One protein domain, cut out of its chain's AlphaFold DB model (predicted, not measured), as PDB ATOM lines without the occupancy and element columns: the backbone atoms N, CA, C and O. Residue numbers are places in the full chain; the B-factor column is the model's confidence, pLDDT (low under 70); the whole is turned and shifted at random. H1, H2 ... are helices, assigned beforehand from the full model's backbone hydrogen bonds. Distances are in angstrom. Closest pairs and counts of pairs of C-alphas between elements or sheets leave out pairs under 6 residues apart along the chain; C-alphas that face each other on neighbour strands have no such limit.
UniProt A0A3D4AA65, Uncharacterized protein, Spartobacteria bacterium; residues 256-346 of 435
ATOM      1  N   ASP A 256     -10.667  32.426  29.216       89.06
ATOM      2  CA  ASP A 256     -11.160  32.439  30.592       89.06
ATOM      3  C   ASP A 256     -12.675  32.683  30.645       89.06
ATOM      4  O   ASP A 256     -13.170  33.807  30.492       89.06
ATOM      5  N   ILE A 257     -13.417  31.607  30.913       92.06
ATOM      6  CA  ILE A 257     -14.876  31.625  31.020       92.06
ATOM      7  C   ILE A 257     -15.385  32.583  32.109       92.06
ATOM      8  O   ILE A 257     -16.485  33.131  31.989       92.06
ATOM      9  N   ASN A 258     -14.583  32.853  33.146       93.19
ATOM     10  CA  ASN A 258     -14.985  33.738  34.235       93.19
ATOM     11  C   ASN A 258     -15.119  35.187  33.768       93.19
ATOM     12  O   ASN A 258     -16.005  35.897  34.243       93.19
ATOM     13  N   ILE A 259     -14.291  35.627  32.815       94.81
ATOM     14  CA  ILE A 259     -14.378  36.986  32.267       94.81
ATOM     15  C   ILE A 259     -15.697  37.160  31.511       94.81
ATOM     16  O   ILE A 259     -16.383  38.163  31.705       94.81
ATOM     17  N   TYR A 260     -16.102  36.163  30.718       96.38
ATOM     18  CA  TYR A 260     -17.408  36.166  30.057       96.38
ATOM     19  C   TYR A 260     -18.559  36.185  31.071       96.38
ATOM     20  O   TYR A 260     -19.489  36.973  30.918       96.38
ATOM     21  N   ALA A 261     -18.481  35.388  32.141       96.12
ATOM     22  CA  ALA A 261     -19.485  35.401  33.205       96.12
ATOM     23  C   ALA A 261     -19.597  36.782  33.883       96.12
ATOM     24  O   ALA A 261     -20.702  37.281  34.083       96.12
ATOM     25  N   ILE A 262     -18.464  37.433  34.182       96.00
ATOM     26  CA  ILE A 262     -18.426  38.788  34.759       96.00
ATOM     27  C   ILE A 262     -19.048  39.808  33.801       96.00
ATOM     28  O   ILE A 262     -19.838  40.646  34.232       96.00
ATOM     29  N   ILE A 263     -18.728  39.749  32.503       95.81
ATOM     30  CA  ILE A 263     -19.362  40.614  31.498       95.81
ATOM     31  C   ILE A 263     -20.883  40.405  31.510       95.81
ATOM     32  O   ILE A 263     -21.620  41.386  31.560       95.81
ATOM     33  N   GLY A 264     -21.352  39.155  31.557       95.12
ATOM     34  CA  GLY A 264     -22.777  38.831  31.627       95.12
ATOM     35  C   GLY A 264     -23.464  39.384  32.878       95.12
ATOM     36  O   GLY A 264     -24.574  39.909  32.792       95.12
ATOM     37  N   ASP A 265     -22.803  39.336  34.037       94.75
ATOM     38  CA  ASP A 265     -23.300  39.963  35.269       94.75
ATOM     39  C   ASP A 265     -23.443  41.479  35.114       94.75
ATOM     40  O   ASP A 265     -24.472  42.055  35.474       94.75
ATOM     41  N   LEU A 266     -22.426  42.127  34.545       94.69
ATOM     42  CA  LEU A 266     -22.421  43.570  34.320       94.69
ATOM     43  C   LEU A 266     -23.500  43.990  33.315       94.69
ATOM     44  O   LEU A 266     -24.167  45.000  33.530       94.69
ATOM     45  N   GLU A 267     -23.721  43.210  32.256       93.50
ATOM     46  CA  GLU A 267     -24.786  43.450  31.275       93.50
ATOM     47  C   GLU A 267     -26.179  43.348  31.911       93.50
ATOM     48  O   GLU A 267     -27.035  44.199  31.647       93.50
ATOM     49  N   ARG A 268     -26.394  42.368  32.806       90.31
ATOM     50  CA  ARG A 268     -27.635  42.250  33.592       90.31
ATOM     51  C   ARG A 268     -27.854  43.470  34.485       90.31
ATOM     52  O   ARG A 268     -28.959  44.008  34.509       90.31
ATOM     53  N   LEU A 269     -26.812  43.924  35.186       90.50
ATOM     54  CA  LEU A 269     -26.880  45.089  36.076       90.50
ATOM     55  C   LEU A 269     -27.115  46.406  35.323       90.50
ATOM     56  O   LEU A 269     -27.785  47.293  35.844       90.50
ATOM     57  N   SER A 270     -26.593  46.536  34.104       86.44
ATOM     58  CA  SER A 270     -26.807  47.712  33.249       86.44
ATOM     59  C   SER A 270     -28.196  47.775  32.608       86.44
ATOM     60  O   SER A 270     -28.520  48.778  31.978       86.44
ATOM     61  N   GLY A 271     -29.017  46.726  32.727       80.12
ATOM     62  CA  GLY A 271     -30.350  46.687  32.123       80.12
ATOM     63  C   GLY A 271     -30.341  46.624  30.591       80.12
ATOM     64  O   GLY A 271     -31.359  46.927  29.972       80.12
ATOM     65  N   SER A 272     -29.220  46.224  29.974       71.12
ATOM     66  CA  SER A 272     -29.180  45.946  28.535       71.12
ATOM     67  C   SER A 272     -30.158  44.804  28.244       71.12
ATOM     68  O   SER A 272     -30.058  43.735  28.843       71.12
ATOM     69  N   GLY A 273     -31.170  45.044  27.410       60.28
ATOM     70  CA  GLY A 273     -32.276  44.108  27.169       60.28
ATOM     71  C   GLY A 273     -31.973  43.002  26.156       60.28
ATOM     72  O   GLY A 273     -32.857  42.198  25.871       60.28
ATOM     73  N   GLU A 274     -30.766  42.971  25.594       74.75
ATOM     74  CA  GLU A 274     -30.401  42.020  24.546       74.75
ATOM     75  C   GLU A 274     -29.902  40.694  25.135       74.75
ATOM     76  O   GLU A 274     -29.228  40.651  26.173       74.75
ATOM     77  N   ASP A 275     -30.290  39.605  24.471       87.75
ATOM     78  CA  ASP A 275     -29.757  38.268  24.709       87.75
ATOM     79  C   ASP A 275     -28.274  38.265  24.317       87.75
ATOM     80  O   ASP A 275     -27.916  38.820  23.280       87.75
ATOM     81  N   SER A 276     -27.406  37.696  25.152       92.56
ATOM     82  CA  SER A 276     -25.960  37.666  24.904       92.56
ATOM     83  C   SER A 276     -25.353  36.350  25.395       92.56
ATOM     84  O   SER A 276     -25.832  35.766  26.379       92.56
ATOM     85  N   PRO A 277     -24.285  35.851  24.748       95.19
ATOM     86  CA  PRO A 277     -23.649  34.611  25.169       95.19
ATOM     87  C   PRO A 277     -23.002  34.755  26.555       95.19
ATOM     88  O   PRO A 277     -23.024  33.811  27.341       95.19
ATOM     89  N   GLU A 278     -22.515  35.945  26.914       95.56
ATOM     90  CA  GLU A 278     -21.984  36.250  28.247       95.56
ATOM     91  C   GLU A 278     -23.033  36.100  29.357       95.56
ATOM     92  O   GLU A 278     -22.735  35.566  30.429       95.56
ATOM     93  N   ARG A 279     -24.289  36.491  29.104       94.62
ATOM     94  CA  ARG A 279     -25.391  36.300  30.062       94.62
ATOM     95  C   ARG A 279     -25.759  34.837  30.247       94.62
ATOM     96  O   ARG A 279     -26.045  34.428  31.372       94.62
ATOM     97  N   HIS A 280     -25.735  34.048  29.176       96.50
ATOM     98  CA  HIS A 280     -25.909  32.600  29.272       96.50
ATOM     99  C   HIS A 280     -24.803  31.962  30.115       96.50
ATOM    100  O   HIS A 280     -25.099  31.183  31.017       96.50
ATOM    101  N   ILE A 281     -23.543  32.347  29.900       97.00
ATOM    102  CA  ILE A 281     -22.403  31.854  30.688       97.00
ATOM    103  C   ILE A 281     -22.530  32.249  32.167       97.00
ATOM    104  O   ILE A 281     -22.350  31.415  33.053       97.00
ATOM    105  N   SER A 282     -22.895  33.500  32.443       96.25
ATOM    106  CA  SER A 282     -23.175  33.996  33.796       96.25
ATOM    107  C   SER A 282     -24.248  33.153  34.503       96.25
ATOM    108  O   SER A 282     -24.035  32.678  35.619       96.25
ATOM    109  N   ARG A 283     -25.366  32.874  33.823       95.94
ATOM    110  CA  ARG A 283     -26.443  32.030  34.354       95.94
ATOM    111  C   ARG A 283     -26.018  30.570  34.526       95.94
ATOM    112  O   ARG A 283     -26.408  29.926  35.497       95.94
ATOM    113  N   ALA A 284     -25.203  30.044  33.614       97.19
ATOM    114  CA  ALA A 284     -24.649  28.703  33.739       97.19
ATOM    115  C   ALA A 284     -23.806  28.552  35.011       97.19
ATOM    116  O   ALA A 284     -23.907  27.531  35.689       97.19
ATOM    117  N   ARG A 285     -23.017  29.578  35.361       96.56
ATOM    118  CA  ARG A 285     -22.232  29.602  36.602       96.56
ATOM    119  C   ARG A 285     -23.133  29.523  37.836       96.56
ATOM    120  O   ARG A 285     -22.874  28.699  38.706       96.56
ATOM    121  N   GLU A 286     -24.218  30.299  37.876       95.81
ATOM    122  CA  GLU A 286     -25.209  30.244  38.966       95.81
ATOM    123  C   GLU A 286     -25.829  28.844  39.099       95.81
ATOM    124  O   GLU A 286     -25.893  28.284  40.195       95.81
ATOM    125  N   PHE A 287     -26.225  28.232  37.979       97.56
ATOM    126  CA  PHE A 287     -26.749  26.865  37.977       97.56
ATOM    127  C   PHE A 287     -25.712  25.840  38.444       97.56
ATOM    128  O   PHE A 287     -26.041  24.936  39.212       97.56
ATOM    129  N   LYS A 288     -24.448  25.983  38.035       94.88
ATOM    130  CA  LYS A 288     -23.356  25.103  38.467       94.88
ATOM    131  C   LYS A 288     -23.113  25.210  39.975       94.88
ATOM    132  O   LYS A 288     -22.977  24.182  40.636       94.88
ATOM    133  N   GLU A 289     -23.116  26.421  40.533       94.31
ATOM    134  CA  GLU A 289     -23.012  26.661  41.982       94.31
ATOM    135  C   GLU A 289     -24.183  26.030  42.753       94.31
ATOM    136  O   GLU A 289     -23.979  25.410  43.800       94.31
ATOM    137  N   ALA A 290     -25.392  26.098  42.190       96.19
ATOM    138  CA  ALA A 290     -26.584  25.429  42.712       96.19
ATOM    139  C   ALA A 290     -26.603  23.902  42.483       96.19
ATOM    140  O   ALA A 290     -27.511  23.222  42.959       96.19
ATOM    141  N   ARG A 291     -25.597  23.339  41.792       95.19
ATOM    142  CA  ARG A 291     -25.520  21.930  41.350       95.19
ATOM    143  C   ARG A 291     -26.647  21.507  40.400       95.19
ATOM    144  O   ARG A 291     -26.932  20.318  40.253       95.19
ATOM    145  N   GLU A 292     -27.251  22.461  39.705       97.12
ATOM    146  CA  GLU A 292     -28.218  22.248  38.628       97.12
ATOM    147  C   GLU A 292     -27.483  22.032  37.297       97.12
ATOM    148  O   GLU A 292     -27.550  22.838  36.368       97.12
ATOM    149  N   TYR A 293     -26.726  20.935  37.214       96.94
ATOM    150  CA  TYR A 293     -25.805  20.686  36.101       96.94
ATOM    151  C   TYR A 293     -26.482  20.658  34.724       96.94
ATOM    152  O   TYR A 293     -25.911  21.158  33.759       96.94
ATOM    153  N   GLU A 294     -27.693  20.108  34.616       96.56
ATOM    154  CA  GLU A 294     -28.439  20.072  33.349       96.56
ATOM    155  C   GLU A 294     -28.758  21.482  32.841       96.56
ATOM    156  O   GLU A 294     -28.516  21.789  31.672       96.56
ATOM    157  N   SER A 295     -29.230  22.356  33.735       97.81
ATOM    158  CA  SER A 295     -29.489  23.766  33.440       97.81
ATOM    159  C   SER A 295     -28.199  24.488  33.046       97.81
ATOM    160  O   SER A 295     -28.185  25.226  32.064       97.81
ATOM    161  N   ALA A 296     -27.095  24.234  33.757       97.88
ATOM    162  CA  ALA A 296     -25.797  24.826  33.445       97.88
ATOM    163  C   ALA A 296     -25.300  24.434  32.042       97.88
ATOM    164  O   ALA A 296     -24.953  25.303  31.243       97.88
ATOM    165  N   VAL A 297     -25.329  23.141  31.710       97.19
ATOM    166  CA  VAL A 297     -24.945  22.627  30.383       97.19
ATOM    167  C   VAL A 297     -25.848  23.196  29.288       97.19
ATOM    168  O   VAL A 297     -25.362  23.573  28.223       97.19
ATOM    169  N   PHE A 298     -27.156  23.302  29.541       97.31
ATOM    170  CA  PHE A 298     -28.089  23.903  28.592       97.31
ATOM    171  C   PHE A 298     -27.730  25.363  28.284       97.31
ATOM    172  O   PHE A 298     -27.646  25.743  27.116       97.31
ATOM    173  N   GLU A 299     -27.472  26.176  29.311       97.69
ATOM    174  CA  GLU A 299     -27.053  27.570  29.140       97.69
ATOM    175  C   GLU A 299     -25.718  27.692  28.390       97.69
ATOM    176  O   GLU A 299     -25.603  28.504  27.471       97.69
ATOM    177  N   LEU A 300     -24.731  26.849  28.706       97.31
ATOM    178  CA  LEU A 300     -23.448  26.823  27.994       97.31
ATOM    179  C   LEU A 300     -23.621  26.430  26.524       97.31
ATOM    180  O   LEU A 300     -22.991  27.023  25.649       97.31
ATOM    181  N   GLY A 301     -24.533  25.502  26.226       96.44
ATOM    182  CA  GLY A 301     -24.915  25.161  24.857       96.44
ATOM    183  C   GLY A 301     -25.511  26.351  24.098       96.44
ATOM    184  O   GLY A 301     -25.181  26.561  22.929       96.44
ATOM    185  N   ARG A 302     -26.334  27.175  24.766       96.12
ATOM    186  CA  ARG A 302     -26.862  28.417  24.177       96.12
ATOM    187  C   ARG A 302     -25.754  29.417  23.892       96.12
ATOM    188  O   ARG A 302     -25.699  29.925  22.780       96.12
ATOM    189  N   ALA A 303     -24.838  29.639  24.834       96.44
ATOM    190  CA  ALA A 303     -23.675  30.497  24.611       96.44
ATOM    191  C   ALA A 303     -22.803  29.994  23.446       96.44
ATOM    192  O   ALA A 303     -22.383  30.773  22.591       96.44
ATOM    193  N   ALA A 304     -22.595  28.678  23.353       95.62
ATOM    194  CA  ALA A 304     -21.801  28.060  22.297       95.62
ATOM    195  C   ALA A 304     -22.404  28.198  20.888       95.62
ATOM    196  O   ALA A 304     -21.668  28.152  19.899       95.62
ATOM    197  N   ALA A 305     -23.719  28.393  20.773       95.69
ATOM    198  CA  ALA A 305     -24.390  28.585  19.489       95.69
ATOM    199  C   ALA A 305     -24.020  29.914  18.800       95.69
ATOM    200  O   ALA A 305     -24.179  30.031  17.586       95.69
ATOM    201  N   TRP A 306     -23.487  30.892  19.542       93.88
ATOM    202  CA  TRP A 306     -23.111  32.208  19.012       93.88
ATOM    203  C   TRP A 306     -21.799  32.205  18.208       93.88
ATOM    204  O   TRP A 306     -21.535  33.140  17.453       93.88
ATOM    205  N   GLY A 307     -20.992  31.145  18.312       91.75
ATOM    206  CA  GLY A 307     -19.727  31.005  17.582       91.75
ATOM    207  C   GLY A 307     -18.576  31.863  18.131       91.75
ATOM    208  O   GLY A 307     -18.668  32.475  19.190       91.75
ATOM    209  N   GLY A 308     -17.452  31.878  17.410       89.44
ATOM    210  CA  GLY A 308     -16.248  32.624  17.803       89.44
ATOM    211  C   GLY A 308     -15.587  32.118  19.094       89.44
ATOM    212  O   GLY A 308     -15.826  30.995  19.530       89.44
ATOM    213  N   ALA A 309     -14.762  32.968  19.713       88.06
ATOM    214  CA  ALA A 309     -13.996  32.620  20.918       88.06
ATOM    215  C   ALA A 309     -14.888  32.263  22.122       88.06
ATOM    216  O   ALA A 309     -14.575  31.347  22.878       88.06
ATOM    217  N   VAL A 310     -16.045  32.927  22.261       92.06
ATOM    218  CA  VAL A 310     -16.997  32.629  23.344       92.06
ATOM    219  C   VAL A 310     -17.554  31.213  23.234       92.06
ATOM    220  O   VAL A 310     -17.775  30.562  24.251       92.06
ATOM    221  N   ALA A 311     -17.727  30.698  22.013       92.50
ATOM    222  CA  ALA A 311     -18.203  29.339  21.820       92.50
ATOM    223  C   ALA A 311     -17.167  28.282  22.194       92.50
ATOM    224  O   ALA A 311     -17.541  27.231  22.708       92.50
ATOM    225  N   GLU A 312     -15.882  28.549  21.962       88.75
ATOM    226  CA  GLU A 312     -14.803  27.656  22.392       88.75
ATOM    227  C   GLU A 312     -14.719  27.607  23.920       88.75
ATOM    228  O   GLU A 312     -14.765  26.520  24.494       88.75
ATOM    229  N   ALA A 313     -14.723  28.772  24.580       90.44
ATOM    230  CA  ALA A 313     -14.744  28.854  26.039       90.44
ATOM    231  C   ALA A 313     -15.989  28.165  26.633       90.44
ATOM    232  O   ALA A 313     -15.881  27.380  27.575       90.44
ATOM    233  N   ALA A 314     -17.172  28.399  26.052       94.44
ATOM    234  CA  ALA A 314     -18.421  27.793  26.511       94.44
ATOM    235  C   ALA A 314     -18.447  26.267  26.329       94.44
ATOM    236  O   ALA A 314     -18.951  25.566  27.205       94.44
ATOM    237  N   ARG A 315     -17.893  25.728  25.232       92.38
ATOM    238  CA  ARG A 315     -17.761  24.270  25.037       92.38
ATOM    239  C   ARG A 315     -16.782  23.651  26.025       92.38
ATOM    240  O   ARG A 315     -17.102  22.612  26.591       92.38
ATOM    241  N   GLY A 316     -15.641  24.299  26.267       89.31
ATOM    242  CA  GLY A 316     -14.678  23.849  27.276       89.31
ATOM    243  C   GLY A 316     -15.306  23.790  28.672       89.31
ATOM    244  O   GLY A 316     -15.217  22.773  29.360       89.31
ATOM    245  N   GLU A 317     -16.035  24.837  29.068       91.94
ATOM    246  CA  GLU A 317     -16.738  24.848  30.355       91.94
ATOM    247  C   GLU A 317     -17.918  23.865  30.397       91.94
ATOM    248  O   GLU A 317     -18.179  23.259  31.440       91.94
ATOM    249  N   SER A 318     -18.613  23.649  29.275       94.75
ATOM    250  CA  SER A 318     -19.667  22.631  29.156       94.75
ATOM    251  C   SER A 318     -19.095  21.239  29.397       94.75
ATOM    252  O   SER A 318     -19.605  20.506  30.245       94.75
ATOM    253  N   ALA A 319     -17.976  20.908  28.744       92.00
ATOM    254  CA  ALA A 319     -17.280  19.648  28.946       92.00
ATOM    255  C   ALA A 319     -16.891  19.458  30.420       92.00
ATOM    256  O   ALA A 319     -17.283  18.455  31.015       92.00
ATOM    257  N   ARG A 320     -16.244  20.453  31.050       89.62
ATOM    258  CA  ARG A 320     -15.890  20.420  32.486       89.62
ATOM    259  C   ARG A 320     -17.121  20.215  33.379       89.62
ATOM    260  O   ARG A 320     -17.123  19.354  34.256       89.62
ATOM    261  N   THR A 321     -18.207  20.938  33.107       93.56
ATOM    262  CA  THR A 321     -19.473  20.818  33.849       93.56
ATOM    263  C   THR A 321     -20.081  19.420  33.715       93.56
ATOM    264  O   THR A 321     -20.601  18.868  34.686       93.56
ATOM    265  N   ARG A 322     -19.979  18.794  32.538       95.06
ATOM    266  CA  ARG A 322     -20.404  17.404  32.322       95.06
ATOM    267  C   ARG A 322     -19.528  16.398  33.059       95.06
ATOM    268  O   ARG A 322     -20.052  15.378  33.504       95.06
ATOM    269  N   VAL A 323     -18.230  16.661  33.230       91.69
ATOM    270  CA  VAL A 323     -17.354  15.819  34.065       91.69
ATOM    271  C   VAL A 323     -17.818  15.826  35.518       91.69
ATOM    272  O   VAL A 323     -17.975  14.754  36.117       91.69
ATOM    273  N   ASP A 324     -18.101  17.011  36.060       91.25
ATOM    274  CA  ASP A 324     -18.632  17.180  37.416       91.25
ATOM    275  C   ASP A 324     -19.992  16.491  37.567       91.25
ATOM    276  O   ASP A 324     -20.218  15.746  38.527       91.25
ATOM    277  N   PHE A 325     -20.875  16.672  36.583       94.75
ATOM    278  CA  PHE A 325     -22.193  16.052  36.571       94.75
ATOM    279  C   PHE A 325     -22.107  14.526  36.516       94.75
ATOM    280  O   PHE A 325     -22.728  13.834  37.324       94.75
ATOM    281  N   GLY A 326     -21.297  13.986  35.602       94.44
ATOM    282  CA  GLY A 326     -21.073  12.552  35.477       94.44
ATOM    283  C   GLY A 326     -20.485  11.964  36.756       94.44
ATOM    284  O   GLY A 326     -20.949  10.931  37.235       94.44
ATOM    285  N   SER A 327     -19.550  12.675  37.385       91.31
ATOM    286  CA  SER A 327     -19.009  12.292  38.688       91.31
ATOM    287  C   SER A 327     -20.107  12.237  39.746       91.31
ATOM    288  O   SER A 327     -20.243  11.212  40.410       91.31
ATOM    289  N   ALA A 328     -20.930  13.281  39.879       92.69
ATOM    290  CA  ALA A 328     -22.040  13.318  40.833       92.69
ATOM    291  C   ALA A 328     -23.049  12.177  40.606       92.69
ATOM    292  O   ALA A 328     -23.432  11.498  41.561       92.69
ATOM    293  N   LEU A 329     -23.419  11.912  39.348       95.75
ATOM    294  CA  LEU A 329     -24.292  10.801  38.960       95.75
ATOM    295  C   LEU A 329     -23.697   9.450  39.349       95.75
ATOM    296  O   LEU A 329     -24.403   8.614  39.911       95.75
ATOM    297  N   TYR A 330     -22.404   9.244  39.097       94.94
ATOM    298  CA  TYR A 330     -21.719   8.005  39.449       94.94
ATOM    299  C   TYR A 330     -21.743   7.776  40.966       94.94
ATOM    300  O   TYR A 330     -22.106   6.688  41.410       94.94
ATOM    301  N   ARG A 331     -21.465   8.812  41.779       92.00
ATOM    302  CA  ARG A 331     -21.565   8.712  43.253       92.00
ATOM    303  C   ARG A 331     -22.983   8.385  43.719       92.00
ATOM    304  O   ARG A 331     -23.147   7.704  44.725       92.00
ATOM    305  N   GLY A 332     -23.993   8.861  42.991       93.75
ATOM    306  CA  GLY A 332     -25.404   8.556  43.228       93.75
ATOM    307  C   GLY A 332     -25.864   7.188  42.705       93.75
ATOM    308  O   GLY A 332     -27.046   6.879  42.815       93.75
ATOM    309  N   GLY A 333     -24.977   6.378  42.114       94.19
ATOM    310  CA  GLY A 333     -25.307   5.072  41.527       94.19
ATOM    311  C   GLY A 333     -25.870   5.133  40.100       94.19
ATOM    312  O   GLY A 333     -26.129   4.097  39.488       94.19
ATOM    313  N   GLY A 334     -26.013   6.327  39.520       96.69
ATOM    314  CA  GLY A 334     -26.455   6.562  38.144       96.69
ATOM    315  C   GLY A 334     -25.361   6.301  37.104       96.69
ATOM    316  O   GLY A 334     -25.094   7.160  36.265       96.69
ATOM    317  N   ILE A 335     -24.717   5.129  37.142       96.19
ATOM    318  CA  ILE A 335     -23.499   4.820  36.365       96.19
ATOM    319  C   ILE A 335     -23.713   4.986  34.851       96.19
ATOM    320  O   ILE A 335     -22.874   5.559  34.161       96.19
ATOM    321  N   GLY A 336     -24.853   4.536  34.315       96.62
ATOM    322  CA  GLY A 336     -25.164   4.680  32.885       96.62
ATOM    323  C   GLY A 336     -25.260   6.138  32.429       96.62
ATOM    324  O   GLY A 336     -24.730   6.505  31.377       96.62
ATOM    325  N   ALA A 337     -25.899   6.978  33.244       97.31
ATOM    326  CA  ALA A 337     -26.003   8.409  32.984       97.31
ATOM    327  C   ALA A 337     -24.633   9.092  33.121       97.31
ATOM    328  O   ALA A 337     -24.279   9.906  32.272       97.31
ATOM    329  N   ALA A 338     -23.826   8.691  34.109       96.69
ATOM    330  CA  ALA A 338     -22.464   9.185  34.285       96.69
ATOM    331  C   ALA A 338     -21.582   8.939  33.054       96.69
ATOM    332  O   ALA A 338     -20.992   9.878  32.520       96.69
ATOM    333  N   VAL A 339     -21.566   7.702  32.544       96.25
ATOM    334  CA  VAL A 339     -20.821   7.345  31.324       96.25
ATOM    335  C   VAL A 339     -21.275   8.187  30.133       96.25
ATOM    336  O   VAL A 339     -20.438   8.643  29.358       96.25
ATOM    337  N   THR A 340     -22.580   8.441  30.011       96.62
ATOM    338  CA  THR A 340     -23.130   9.272  28.930       96.62
ATOM    339  C   THR A 340     -22.619  10.712  29.026       96.62
ATOM    340  O   THR A 340     -22.199  11.275  28.017       96.62
ATOM    341  N   GLN A 341     -22.588  11.293  30.230       96.06
ATOM    342  CA  GLN A 341     -22.063  12.646  30.439       96.06
ATOM    343  C   GLN A 341     -20.570  12.739  30.120       96.06
ATOM    344  O   GLN A 341     -20.160  13.654  29.410       96.06
ATOM    345  N   TRP A 342     -19.761  11.770  30.555       94.19
ATOM    346  CA  TRP A 342     -18.330  11.750  30.235       94.19
ATOM    347  C   TRP A 342     -18.059  11.563  28.738       94.19
ATOM    348  O   TRP A 342     -17.160  12.199  28.195       94.19
ATOM    349  N   GLN A 343     -18.852  10.744  28.042       93.81
ATOM    350  CA  GLN A 343     -18.753  10.593  26.585       93.81
ATOM    351  C   GLN A 343     -19.120  11.883  25.841       93.81
ATOM    352  O   GLN A 343     -18.477  12.218  24.849       93.81
ATOM    353  N   GLN A 344     -20.133  12.615  26.315       93.62
ATOM    354  CA  GLN A 344     -20.503  13.915  25.753       93.62
ATOM    355  C   GLN A 344     -19.429  14.974  26.027       93.62
ATOM    356  O   GLN A 344     -19.070  15.705  25.110       93.62
ATOM    357  N   ALA A 345     -18.853  15.000  27.235       92.25
ATOM    358  CA  ALA A 345     -17.725  15.872  27.568       92.25
ATOM    359  C   ALA A 345     -16.537  15.638  26.624       92.25
ATOM    360  O   ALA A 345     -16.004  16.579  26.046       92.25
ATOM    361  N   LEU A 346     -16.194  14.368  26.390       88.75
ATOM    362  CA  LEU A 346     -15.118  13.961  25.486       88.75
ATOM    363  C   LEU A 346     -15.348  14.393  24.029       88.75
ATOM    364  O   LEU A 346     -14.394  14.659  23.298       88.75
TER     365      LEU A 346
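Overview. This is residues 256 to 346 of the 435 residues of an uncharacterized protein of Spartobacteria bacterium (UniProt A0A3D4AA65). The long helix H4 makes the spine of an elongated, all-helix domain: H2 and H3 pack beside its earlier part as an up-and-down bundle with it, and H5 folds back along its later part. H1 crosses H2 at the other end of the domain from H5, and residues 269 to 274 stick out there. The printed part has 91 residues, with five named helices in the order H1 to H5 and no named strand. It is compact, with a radius of gyration of the C-alphas of 13.5 A, and spans 43 by 25 by 19 A.

Arrangement. H4, residues 308 to 331, is the hub, touching four helices. H3, residues 293 to 304, forms a hairpin with it at a shallow tilt of 14 degrees, closest at the C-alphas of Ala 304 and Ala 311, 3.8 A. H5, residues 335 to 346, forms another, at 19 degrees, closest at C-alphas 326 and 338, 3.8 A. H2, residues 277 to 289, forms a hairpin with H3, closest at C-alphas 284 and 296, 4.1 A. H1, residues 257 to 269, touches H2 about perpendicular, at 76 degrees, closest at C-alphas 264 and 279, 4.0 A. H3 and H5 are apart. In all five helices every O i to N i+4 pair is within hydrogen-bond range.

Along the chain. H4 is 35.3 A long from C-alpha 308 at (-16.248, 32.624, 17.803) to C-alpha 331 at (-21.565, 8.712, 43.253). H1 measures 18.7 A, H2 18.6 A, H3 16.2 A and H5 16.5 A, ending at C-alpha 346 (-15.118, 13.961, 25.486).

Size, cuts and confidence. The C-alphas farthest apart, of Ser 270 and Gly 333, are 43.5 A apart. The printed part has no cut and no long link. Mean pLDDT of the printed part is 93.2; residue 273 alone is under 70.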